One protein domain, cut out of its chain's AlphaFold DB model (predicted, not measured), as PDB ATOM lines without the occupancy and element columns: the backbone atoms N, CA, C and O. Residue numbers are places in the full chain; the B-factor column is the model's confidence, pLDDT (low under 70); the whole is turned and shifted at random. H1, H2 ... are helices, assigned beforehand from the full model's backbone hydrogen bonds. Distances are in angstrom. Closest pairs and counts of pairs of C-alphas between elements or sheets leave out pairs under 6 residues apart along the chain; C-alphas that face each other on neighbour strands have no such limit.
ATOM      1  N   LEU A 140     -49.094   1.785  11.647       88.81
ATOM      2  CA  LEU A 140     -49.010   0.335  11.510       88.81
ATOM      3  C   LEU A 140     -49.815  -0.343  12.623       88.81
ATOM      4  O   LEU A 140     -50.607  -1.232  12.335       88.81
ATOM      5  N   LEU A 141     -49.680   0.118  13.870       87.44
ATOM      6  CA  LEU A 141     -50.470  -0.374  14.999       87.44
ATOM      7  C   LEU A 141     -51.968  -0.107  14.793       87.44
ATOM      8  O   LEU A 141     -52.789  -0.978  15.067       87.44
ATOM      9  N   LEU A 142     -52.319   1.053  14.224       86.75
ATOM     10  CA  LEU A 142     -53.696   1.401  13.873       86.75
ATOM     11  C   LEU A 142     -54.351   0.387  12.915       86.75
ATOM     12  O   LEU A 142     -55.554   0.174  13.012       86.75
ATOM     13  N   LEU A 143     -53.582  -0.274  12.037       86.62
ATOM     14  CA  LEU A 143     -54.099  -1.316  11.137       86.62
ATOM     15  C   LEU A 143     -54.598  -2.553  11.901       86.62
ATOM     16  O   LEU A 143     -55.532  -3.218  11.457       86.62
ATOM     17  N   PHE A 144     -53.990  -2.851  13.051       87.31
ATOM     18  CA  PHE A 144     -54.344  -3.995  13.893       87.31
ATOM     19  C   PHE A 144     -55.431  -3.674  14.928       87.31
ATOM     20  O   PHE A 144     -56.018  -4.592  15.501       87.31
ATOM     21  N   ILE A 145     -55.725  -2.393  15.167       86.12
ATOM     22  CA  ILE A 145     -56.745  -1.970  16.129       86.12
ATOM     23  C   ILE A 145     -58.123  -1.973  15.447       86.12
ATOM     24  O   ILE A 145     -58.325  -1.297  14.437       86.12
ATOM     25  N   PRO A 146     -59.128  -2.689  15.986       84.38
ATOM     26  CA  PRO A 146     -60.477  -2.632  15.443       84.38
ATOM     27  C   PRO A 146     -61.099  -1.253  15.697       84.38
ATOM     28  O   PRO A 146     -60.899  -0.643  16.746       84.38
ATOM     29  N   LYS A 147     -61.953  -0.804  14.768       78.19
ATOM     30  CA  LYS A 147     -62.561   0.547  14.734       78.19
ATOM     31  C   LYS A 147     -63.248   1.014  16.028       78.19
ATOM     32  O   LYS A 147     -63.499   2.200  16.178       78.19
ATOM     33  N   LYS A 148     -63.594   0.097  16.939       78.94
ATOM     34  CA  LYS A 148     -64.272   0.403  18.210       78.94
ATOM     35  C   LYS A 148     -63.338   0.964  19.288       78.94
ATOM     36  O   LYS A 148     -63.808   1.717  20.126       78.94
ATOM     37  N   TYR A 149     -62.053   0.603  19.276       79.50
ATOM     38  CA  TYR A 149     -61.067   1.008  20.296       79.50
ATOM     39  C   TYR A 149     -60.058   2.015  19.744       79.50
ATOM     40  O   TYR A 149     -58.894   2.033  20.141       79.50
ATOM     41  N   GLN A 150     -60.474   2.798  18.753       74.69
ATOM     42  CA  GLN A 150     -59.559   3.662  18.040       74.69
ATOM     43  C   GLN A 150     -59.179   4.869  18.907       74.69
ATOM     44  O   GLN A 150     -60.072   5.589  19.348       74.69
ATOM     45  N   PRO A 151     -57.882   5.106  19.152       75.12
ATOM     46  CA  PRO A 151     -57.448   6.293  19.874       75.12
ATOM     47  C   PRO A 151     -57.680   7.563  19.045       75.12
ATOM     48  O   PRO A 151     -57.554   7.556  17.815       75.12
ATOM     49  N   ASP A 152     -57.956   8.666  19.740       67.50
ATOM     50  CA  ASP A 152     -58.171   9.984  19.142       67.50
ATOM     51  C   ASP A 152     -56.857  10.565  18.611       67.50
ATOM     52  O   ASP A 152     -56.123  11.285  19.290       67.50
ATOM     53  N   TYR A 153     -56.527  10.222  17.369       72.94
ATOM     54  CA  TYR A 153     -55.440  10.852  16.634       72.94
ATOM     55  C   TYR A 153     -55.953  12.054  15.836       72.94
ATOM     56  O   TYR A 153     -56.923  11.954  15.086       72.94
ATOM     57  N   ILE A 154     -55.230  13.174  15.903       67.88
ATOM     58  CA  ILE A 154     -55.582  14.434  15.220       67.88
ATOM     59  C   ILE A 154     -55.751  14.238  13.699       67.88
ATOM     60  O   ILE A 154     -56.631  14.842  13.088       67.88
ATOM     61  N   TYR A 155     -54.966  13.350  13.080       69.00
ATOM     62  CA  TYR A 155     -55.018  13.096  11.635       69.00
ATOM     63  C   TYR A 155     -56.250  12.287  11.177       69.00
ATOM     64  O   TYR A 155     -56.646  12.401  10.016       69.00
ATOM     65  N   LEU A 156     -56.920  11.536  12.065       71.75
ATOM     66  CA  LEU A 156     -58.166  10.813  11.738       71.75
ATOM     67  C   LEU A 156     -59.336  11.768  11.476       71.75
ATOM     68  O   LEU A 156     -60.285  11.391  10.794       71.75
ATOM     69  N   LYS A 157     -59.270  13.000  11.998       71.00
ATOM     70  CA  LYS A 157     -60.298  14.028  11.779       71.00
ATOM     71  C   LYS A 157     -60.311  14.538  10.335       71.00
ATOM     72  O   LYS A 157     -61.346  14.988   9.853       71.00
ATOM     73  N   TYR A 158     -59.170  14.469   9.650       73.25
ATOM     74  CA  TYR A 158     -58.985  15.062   8.324       73.25
ATOM     75  C   TYR A 158     -58.976  14.034   7.189       73.25
ATOM     76  O   TYR A 158     -59.303  14.390   6.058       73.25
ATOM     77  N   VAL A 159     -58.606  12.776   7.463       78.94
ATOM     78  CA  VAL A 159     -58.460  11.734   6.435       78.94
ATOM     79  C   VAL A 159     -59.283  10.498   6.800       78.94
ATOM     80  O   VAL A 159     -59.141   9.974   7.908       78.94
ATOM     81  N   PRO A 160     -60.116   9.969   5.880       81.56
ATOM     82  CA  PRO A 160     -60.884   8.765   6.153       81.56
ATOM     83  C   PRO A 160     -59.961   7.561   6.383       81.56
ATOM     84  O   PRO A 160     -59.047   7.287   5.606       81.56
ATOM     85  N   LEU A 161     -60.276   6.784   7.419       82.25
ATOM     86  CA  LEU A 161     -59.583   5.565   7.849       82.25
ATOM     87  C   LEU A 161     -59.116   4.647   6.711       82.25
ATOM     88  O   LEU A 161     -57.969   4.209   6.711       82.25
ATOM     89  N   GLY A 162     -59.973   4.370   5.722       82.75
ATOM     90  CA  GLY A 162     -59.632   3.467   4.616       82.75
ATOM     91  C   GLY A 162     -58.430   3.941   3.791       82.75
ATOM     92  O   GLY A 162     -57.604   3.128   3.388       82.75
ATOM     93  N   ARG A 163     -58.276   5.258   3.603       84.31
ATOM     94  CA  ARG A 163     -57.132   5.845   2.885       84.31
ATOM     95  C   ARG A 163     -55.840   5.719   3.688       84.31
ATOM     96  O   ARG A 163     -54.802   5.416   3.108       84.31
ATOM     97  N   VAL A 164     -55.922   5.860   5.013       85.62
ATOM     98  CA  VAL A 164     -54.781   5.664   5.922       85.62
ATOM     99  C   VAL A 164     -54.259   4.227   5.843       85.62
ATOM    100  O   VAL A 164     -53.052   4.030   5.772       85.62
ATOM    101  N   HIS A 165     -55.149   3.232   5.773       88.81
ATOM    102  CA  HIS A 165     -54.755   1.821   5.669       88.81
ATOM    103  C   HIS A 165     -54.064   1.509   4.337       88.81
ATOM    104  O   HIS A 165     -53.055   0.814   4.308       88.81
ATOM    105  N   VAL A 166     -54.567   2.048   3.221       88.69
ATOM    106  CA  VAL A 166     -53.898   1.881   1.919       88.69
ATOM    107  C   VAL A 166     -52.502   2.508   1.954       88.69
ATOM    108  O   VAL A 166     -51.541   1.895   1.494       88.69
ATOM    109  N   PHE A 167     -52.369   3.696   2.549       87.00
ATOM    110  CA  PHE A 167     -51.083   4.373   2.690       87.00
ATOM    111  C   PHE A 167     -50.081   3.554   3.517       87.00
ATOM    112  O   PHE A 167     -48.942   3.360   3.086       87.00
ATOM    113  N   THR A 168     -50.498   3.015   4.665       89.00
ATOM    114  CA  THR A 168     -49.622   2.199   5.519       89.00
ATOM    115  C   THR A 168     -49.239   0.873   4.872       89.00
ATOM    116  O   THR A 168     -48.090   0.463   5.001       89.00
ATOM    117  N   ILE A 169     -50.141   0.231   4.118       90.00
ATOM    118  CA  ILE A 169     -49.834  -0.992   3.358       90.00
ATOM    119  C   ILE A 169     -48.782  -0.711   2.280       90.00
ATOM    120  O   ILE A 169     -47.831  -1.478   2.142       90.00
ATOM    121  N   VAL A 170     -48.901   0.404   1.551       88.50
ATOM    122  CA  VAL A 170     -47.891   0.795   0.554       88.50
ATOM    123  C   VAL A 170     -46.540   1.043   1.231       88.50
ATOM    124  O   VAL A 170     -45.526   0.515   0.776       88.50
ATOM    125  N   GLN A 171     -46.506   1.766   2.354       87.50
ATOM    126  CA  GLN A 171     -45.272   1.979   3.121       87.50
ATOM    127  C   GLN A 171     -44.664   0.669   3.653       87.50
ATOM    128  O   GLN A 171     -43.450   0.481   3.576       87.50
ATOM    129  N   LEU A 172     -45.493  -0.261   4.135       90.00
ATOM    130  CA  LEU A 172     -45.052  -1.576   4.596       90.00
ATOM    131  C   LEU A 172     -44.483  -2.412   3.440       90.00
ATOM    132  O   LEU A 172     -43.428  -3.024   3.590       90.00
ATOM    133  N   SER A 173     -45.124  -2.384   2.267       87.75
ATOM    134  CA  SER A 173     -44.622  -3.065   1.066       87.75
ATOM    135  C   SER A 173     -43.265  -2.513   0.616       87.75
ATOM    136  O   SER A 173     -42.381  -3.280   0.239       87.75
ATOM    137  N   ALA A 174     -43.057  -1.198   0.747       84.50
ATOM    138  CA  ALA A 174     -41.778  -0.558   0.467       84.50
ATOM    139  C   ALA A 174     -40.687  -1.010   1.449       84.50
ATOM    140  O   ALA A 174     -39.563  -1.285   1.031       84.50
ATOM    141  N   LEU A 175     -41.015  -1.135   2.740       85.31
ATOM    142  CA  LEU A 175     -40.094  -1.645   3.758       85.31
ATOM    143  C   LEU A 175     -39.703  -3.107   3.492       85.31
ATOM    144  O   LEU A 175     -38.525  -3.446   3.582       85.31
ATOM    145  N   ILE A 176     -40.664  -3.955   3.115       88.62
ATOM    146  CA  ILE A 176     -40.419  -5.359   2.747       88.62
ATOM    147  C   ILE A 176     -39.543  -5.445   1.493       88.62
ATOM    148  O   ILE A 176     -38.577  -6.202   1.476       88.62
ATOM    149  N   GLY A 177     -39.823  -4.637   0.465       83.50
ATOM    150  CA  GLY A 177     -38.992  -4.570  -0.739       83.50
ATOM    151  C   GLY A 177     -37.547  -4.179  -0.421       83.50
ATOM    152  O   GLY A 177     -36.609  -4.802  -0.913       83.50
ATOM    153  N   LEU A 178     -37.358  -3.205   0.473       80.31
ATOM    154  CA  LEU A 178     -36.036  -2.838   0.981       80.31
ATOM    155  C   LEU A 178     -35.361  -3.975   1.749       80.31
ATOM    156  O   LEU A 178     -34.154  -4.161   1.609       80.31
ATOM    157  N   TRP A 179     -36.114  -4.717   2.557       84.38
ATOM    158  CA  TRP A 179     -35.590  -5.851   3.310       84.38
ATOM    159  C   TRP A 179     -35.095  -6.971   2.386       84.38
ATOM    160  O   TRP A 179     -34.003  -7.489   2.601       84.38
ATOM    161  N   ILE A 180     -35.827  -7.269   1.309       85.12
ATOM    162  CA  ILE A 180     -35.409  -8.243   0.289       85.12
ATOM    163  C   ILE A 180     -34.110  -7.787  -0.387       85.12
ATOM    164  O   ILE A 180     -33.137  -8.532  -0.394       85.12
ATOM    165  N   ILE A 181     -34.051  -6.535  -0.863       79.25
ATOM    166  CA  ILE A 181     -32.843  -5.974  -1.499       79.25
ATOM    167  C   ILE A 181     -31.649  -5.984  -0.531       79.25
ATOM    168  O   ILE A 181     -30.505  -6.159  -0.946       79.25
ATOM    169  N   LYS A 182     -31.903  -5.778   0.766       77.94
ATOM    170  CA  LYS A 182     -30.877  -5.779   1.811       77.94
ATOM    171  C   LYS A 182     -30.324  -7.177   2.104       77.94
ATOM    172  O   LYS A 182     -29.165  -7.261   2.508       77.94
ATOM    173  N   ASN A 183     -31.126  -8.227   1.934       82.56
ATOM    174  CA  ASN A 183     -30.706  -9.608   2.175       82.56
ATOM    175  C   ASN A 183     -29.727 -10.118   1.107       82.56
ATOM    176  O   ASN A 183     -28.955 -11.024   1.408       82.56
ATOM    177  N   ASP A 184     -29.701  -9.516  -0.087       80.38
ATOM    178  CA  ASP A 184     -28.749  -9.873  -1.142       80.38
ATOM    179  C   ASP A 184     -27.378  -9.186  -0.943       80.38
ATOM    180  O   ASP A 184     -27.242  -7.972  -1.148       80.38
ATOM    181  N   PRO A 185     -26.310  -9.939  -0.606       68.88
ATOM    182  CA  PRO A 185     -24.990  -9.366  -0.333       68.88
ATOM    183  C   PRO A 185     -24.313  -8.796  -1.590       68.88
ATOM    184  O   PRO A 185     -23.551  -7.832  -1.492       68.88
ATOM    185  N   SER A 186     -24.635  -9.317  -2.779       68.62
ATOM    186  CA  SER A 186     -24.083  -8.863  -4.067       68.62
ATOM    187  C   SER A 186     -24.490  -7.429  -4.439       68.62
ATOM    188  O   SER A 186     -23.817  -6.779  -5.237       68.62
ATOM    189  N   THR A 187     -25.543  -6.893  -3.813       57.94
ATOM    190  CA  THR A 187     -26.065  -5.535  -4.057       57.94
ATOM    191  C   THR A 187     -25.606  -4.530  -2.986       57.94
ATOM    192  O   THR A 187     -25.935  -3.342  -3.052       57.94
ATOM    193  N   SER A 188     -24.790  -4.959  -2.010       55.50
ATOM    194  CA  SER A 188     -24.422  -4.168  -0.820       55.50
ATOM    195  C   SER A 188     -23.684  -2.852  -1.124       55.50
ATOM    196  O   SER A 188     -23.674  -1.952  -0.280       55.50
ATOM    197  N   ILE A 189     -23.086  -2.699  -2.312       65.31
ATOM    198  CA  ILE A 189     -22.376  -1.471  -2.713       65.31
ATOM    199  C   ILE A 189     -23.323  -0.369  -3.238       65.31
ATOM    200  O   ILE A 189     -22.953   0.806  -3.290       65.31
ATOM    201  N   SER A 190     -24.574  -0.717  -3.563       62.00
ATOM    202  CA  SER A 190     -25.559   0.155  -4.224       62.00
ATOM    203  C   SER A 190     -26.541   0.828  -3.266       62.00
ATOM    204  O   SER A 190     -27.700   1.093  -3.575       62.00
ATOM    205  N   PHE A 191     -26.053   1.204  -2.091       60.16
ATOM    206  CA  PHE A 191     -26.804   2.006  -1.130       60.16
ATOM    207  C   PHE A 191     -27.444   3.297  -1.709       60.16
ATOM    208  O   PHE A 191     -28.570   3.618  -1.324       60.16
ATOM    209  N   PRO A 192     -26.826   4.017  -2.676       68.69
ATOM    210  CA  PRO A 192     -27.483   5.135  -3.358       68.69
ATOM    211  C   PRO A 192     -28.718   4.710  -4.161       68.69
ATOM    212  O   PRO A 192     -29.707   5.439  -4.181       68.69
ATOM    213  N   ILE A 193     -28.693   3.522  -4.774       73.69
ATOM    214  CA  ILE A 193     -29.837   2.970  -5.509       73.69
ATOM    215  C   ILE A 193     -30.987   2.691  -4.538       73.69
ATOM    216  O   ILE A 193     -32.121   3.062  -4.822       73.69
ATOM    217  N   MET A 194     -30.695   2.159  -3.346       71.81
ATOM    218  CA  MET A 194     -31.705   1.942  -2.303       71.81
ATOM    219  C   MET A 194     -32.418   3.248  -1.908       71.81
ATOM    220  O   MET A 194     -33.642   3.275  -1.819       71.81
ATOM    221  N   LEU A 195     -31.689   4.359  -1.739       71.69
ATOM    222  CA  LEU A 195     -32.309   5.665  -1.473       71.69
ATOM    223  C   LEU A 195     -33.141   6.199  -2.637       71.69
ATOM    224  O   LEU A 195     -34.190   6.802  -2.409       71.69
ATOM    225  N   VAL A 196     -32.655   6.035  -3.869       75.75
ATOM    226  CA  VAL A 196     -33.378   6.472  -5.068       75.75
ATOM    227  C   VAL A 196     -34.693   5.711  -5.183       75.75
ATOM    228  O   VAL A 196     -35.713   6.334  -5.459       75.75
ATOM    229  N   VAL A 197     -34.703   4.412  -4.880       76.44
ATOM    230  CA  VAL A 197     -35.923   3.597  -4.832       76.44
ATOM    231  C   VAL A 197     -36.892   4.113  -3.763       76.44
ATOM    232  O   VAL A 197     -38.058   4.338  -4.075       76.44
ATOM    233  N   ILE A 198     -36.432   4.413  -2.541       75.94
ATOM    234  CA  ILE A 198     -37.286   5.008  -1.488       75.94
ATOM    235  C   ILE A 198     -37.867   6.358  -1.935       75.94
ATOM    236  O   ILE A 198     -39.048   6.636  -1.735       75.94
ATOM    237  N   CYS A 199     -37.040   7.207  -2.550       75.81
ATOM    238  CA  CYS A 199     -37.454   8.515  -3.054       75.81
ATOM    239  C   CYS A 199     -38.454   8.382  -4.217       75.81
ATOM    240  O   CYS A 199     -39.434   9.121  -4.278       75.81
ATOM    241  N   GLY A 200     -38.238   7.409  -5.106       78.62
ATOM    242  CA  GLY A 200     -39.126   7.078  -6.215       78.62
ATOM    243  C   GLY A 200     -40.482   6.572  -5.735       78.62
ATOM    244  O   GLY A 200     -41.505   7.069  -6.192       78.62
ATOM    245  N   ILE A 201     -40.506   5.670  -4.748       79.81
ATOM    246  CA  ILE A 201     -41.744   5.198  -4.113       79.81
ATOM    247  C   ILE A 201     -42.487   6.372  -3.464       79.81
ATOM    248  O   ILE A 201     -43.683   6.536  -3.697       79.81
ATOM    249  N   ARG A 202     -41.783   7.242  -2.722       78.06
ATOM    250  CA  ARG A 202     -42.373   8.454  -2.123       78.06
ATOM    251  C   ARG A 202     -43.003   9.364  -3.181       78.06
ATOM    252  O   ARG A 202     -44.101   9.864  -2.975       78.06
ATOM    253  N   LYS A 203     -42.345   9.528  -4.328       76.44
ATOM    254  CA  LYS A 203     -42.866  10.317  -5.450       76.44
ATOM    255  C   LYS A 203     -44.033   9.630  -6.169       76.44
ATOM    256  O   LYS A 203     -44.941  10.303  -6.636       76.44
ATOM    257  N   GLY A 204     -44.061   8.299  -6.202       78.25
ATOM    258  CA  GLY A 204     -45.212   7.525  -6.678       78.25
ATOM    259  C   GLY A 204     -46.445   7.674  -5.779       78.25
ATOM    260  O   GLY A 204     -47.563   7.784  -6.280       78.25
ATOM    261  N   LEU A 205     -46.253   7.764  -4.457       77.88
ATOM    262  CA  LEU A 205     -47.328   8.053  -3.498       77.88
ATOM    263  C   LEU A 205     -47.973   9.432  -3.734       77.88
ATOM    264  O   LEU A 205     -49.182   9.565  -3.546       77.88
ATOM    265  N   GLU A 206     -47.213  10.424  -4.219       73.81
ATOM    266  CA  GLU A 206     -47.739  11.744  -4.621       73.81
ATOM    267  C   GLU A 206     -48.675  11.681  -5.841       73.81
ATOM    268  O   GLU A 206     -49.525  12.556  -5.994       73.81
ATOM    269  N   CYS A 207     -48.566  10.655  -6.694       72.69
ATOM    270  CA  CYS A 207     -49.480  10.460  -7.825       72.69
ATOM    271  C   CYS A 207     -50.803   9.797  -7.418       72.69
ATOM    272  O   CYS A 207     -51.820  10.025  -8.067       72.69
ATOM    273  N   PHE A 208     -50.795   8.964  -6.373       74.75
ATOM    274  CA  PHE A 208     -51.959   8.163  -5.974       74.75
ATOM    275  C   PHE A 208     -52.863   8.863  -4.946       74.75
ATOM    276  O   PHE A 208     -54.052   8.552  -4.863       74.75
ATOM    277  N   PHE A 209     -52.315   9.798  -4.163       74.94
ATOM    278  CA  PHE A 209     -53.027  10.517  -3.104       74.94
ATOM    279  C   PHE A 209     -53.144  12.014  -3.393       74.94
ATOM    280  O   PHE A 209     -52.258  12.637  -3.974       74.94
ATOM    281  N   THR A 210     -54.239  12.626  -2.936       76.19
ATOM    282  CA  THR A 210     -54.426  14.078  -3.072       76.19
ATOM    283  C   THR A 210     -53.412  14.809  -2.188       76.19
ATOM    284  O   THR A 210     -53.230  14.432  -1.032       76.19
ATOM    285  N   ARG A 211     -52.811  15.917  -2.661       69.31
ATOM    286  CA  ARG A 211     -51.828  16.712  -1.880       69.31
ATOM    287  C   ARG A 211     -52.288  17.063  -0.457       69.31
ATOM    288  O   ARG A 211     -51.457  17.154   0.434       69.31
ATOM    289  N   ARG A 212     -53.596  17.253  -0.240       65.25
ATOM    290  CA  ARG A 212     -54.184  17.551   1.081       65.25
ATOM    291  C   ARG A 212     -54.154  16.350   2.031       65.25
ATOM    292  O   ARG A 212     -53.845  16.523   3.202       65.25
ATOM    293  N   GLU A 213     -54.444  15.153   1.526       72.50
ATOM    294  CA  GLU A 213     -54.362  13.907   2.302       72.50
ATOM    295  C   GLU A 213     -52.904  13.559   2.591       72.50
ATOM    296  O   GLU A 213     -52.573  13.152   3.698       72.50
ATOM    297  N   LEU A 214     -52.024  13.782   1.611       72.88
ATOM    298  CA  LEU A 214     -50.603  13.528   1.770       72.88
ATOM    299  C   LEU A 214     -49.967  14.491   2.774       72.88
ATOM    300  O   LEU A 214     -49.216  14.026   3.608       72.88
ATOM    301  N   LEU A 215     -50.326  15.780   2.771       71.31
ATOM    302  CA  LEU A 215     -49.852  16.751   3.766       71.31
ATOM    303  C   LEU A 215     -50.338  16.425   5.189       71.31
ATOM    304  O   LEU A 215     -49.632  16.677   6.156       71.31
ATOM    305  N   ALA A 216     -51.538  15.857   5.321       67.12
ATOM    306  CA  ALA A 216     -52.053  15.399   6.610       67.12
ATOM    307  C   ALA A 216     -51.378  14.097   7.098       67.12
ATOM    308  O   ALA A 216     -51.455  13.777   8.285       67.12
ATOM    309  N   LEU A 217     -50.745  13.335   6.195       71.12
ATOM    310  CA  LEU A 217     -50.121  12.039   6.478       71.12
ATOM    311  C   LEU A 217     -48.578  12.066   6.421       71.12
ATOM    312  O   LEU A 217     -47.938  11.215   7.022       71.12
ATOM    313  N   ASP A 218     -47.923  12.986   5.741       71.25
ATOM    314  CA  ASP A 218     -46.462  13.097   5.700       71.25
ATOM    315  C   ASP A 218     -46.110  14.559   5.430       71.25
ATOM    316  O   ASP A 218     -46.756  15.232   4.620       71.25
ATOM    317  N   ASP A 219     -45.058  15.053   6.070       56.19
ATOM    318  CA  ASP A 219     -44.506  16.347   5.705       56.19
ATOM    319  C   ASP A 219     -43.984  16.247   4.269       56.19
ATOM    320  O   ASP A 219     -43.052  15.490   3.971       56.19
ATOM    321  N   LEU A 220     -44.604  16.973   3.336       45.84
ATOM    322  CA  LEU A 220     -44.157  17.001   1.942       45.84
ATOM    323  C   LEU A 220     -42.667  17.377   1.893       45.84
ATOM    324  O   LEU A 220     -42.199  18.220   2.664       45.84
ATOM    325  N   LEU A 221     -41.904  16.751   0.985       39.66
ATOM    326  CA  LEU A 221     -40.528  17.191   0.735       39.66
ATOM    327  C   LEU A 221     -40.571  18.701   0.441       39.66
ATOM    328  O   LEU A 221     -41.434  19.105  -0.343       39.66
TER     329      LEU A 221
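What this domain is: This is residues 140 to 221 of the 402 residues of the protein "Anion exchange protein" of Caligus rogercresseyi (UniProt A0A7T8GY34). A loose helical hairpin makes the long axis: the longest helix, H3, and H4 run side by side in opposite ways, joined at one end by a short link, and there residues 183 to 189, of which 183 belongs to H3, stick out free. Three short helices gather toward the other end: H1 beside the first half of H3, and H2 and H5 near each other by the open end of the hairpin. The printed part has 82 residues with five named helices, in the order H1, H2, H3, H4, H5, and no named strand; the class is all helix. The whole is loose, with a radius of gyration of the C-alphas of 15.3 A, and elongated, with spans of 47 by 26 by 16 A.

Where its parts are: H3, residues 161 to 183, is 33.1 A from first to last C-alpha and begins with C-alpha 161 at (-59.583, 5.565, 7.849). H4, residues 191 to 208, is 26.3 A long and ends with C-alpha 208 at (-51.959, 8.163, -5.974). The short helices are H1, residues 140 to 144, with C-alpha 140 at (-49.010, 0.335, 11.510), H2, residues 154 to 157, and H5, residues 211 to 217.

How they stand to each other: H3 and H4 form a helical hairpin, two helices that follow each other and run opposite ways, at a shallow tilt of 18 degrees. They only just touch, with 3 pairs of C-alphas within 8 A, H3 with residues 174 to 178 alone and H4 with residues 194 to 201 alone; their closest C-alphas are those of Leu 178 and Met 194, 7.2 A apart. H1 and H3 also only just touch, with 3 pairs within 8 A, H3 with residues 165 to 168 alone; the closest C-alphas are those of Leu 140 and Thr 168, 6.3 A apart. H5 is about perpendicular to H3, at 73 degrees, and close but not clearly touching; the closest C-alphas are those of Val 164 and Leu 217, 7.9 A apart. H5 is likewise close but not clearly touching to H2, where the closest C-alphas, of Tyr 155 and Ala 216, are 6.3 A apart. H2 and H3 meet only through their link, while H1 and H4 are apart. In H3 and H5 every O i to N i+4 pair is within hydrogen-bond range, in H4 13 of 14 and in H1 0 of 1, with 2 of 2 O i to N i+3 pairs; H2 is too short for an i+4 pair.

The domain as a whole: The two farthest C-alphas, of Lys 148 and Ser 186, are 46.9 A apart. The printed part has no cut. The links H2 to H3 and H4 to H5 are tight, those from H1 to H2 and H3 to H4 are short, and no link is long. The mean pLDDT of the printed part is 76.4; it is under 70 at residues 152, 154 to 155, 185 to 192, 211 to 212, 216 and 219 to 221.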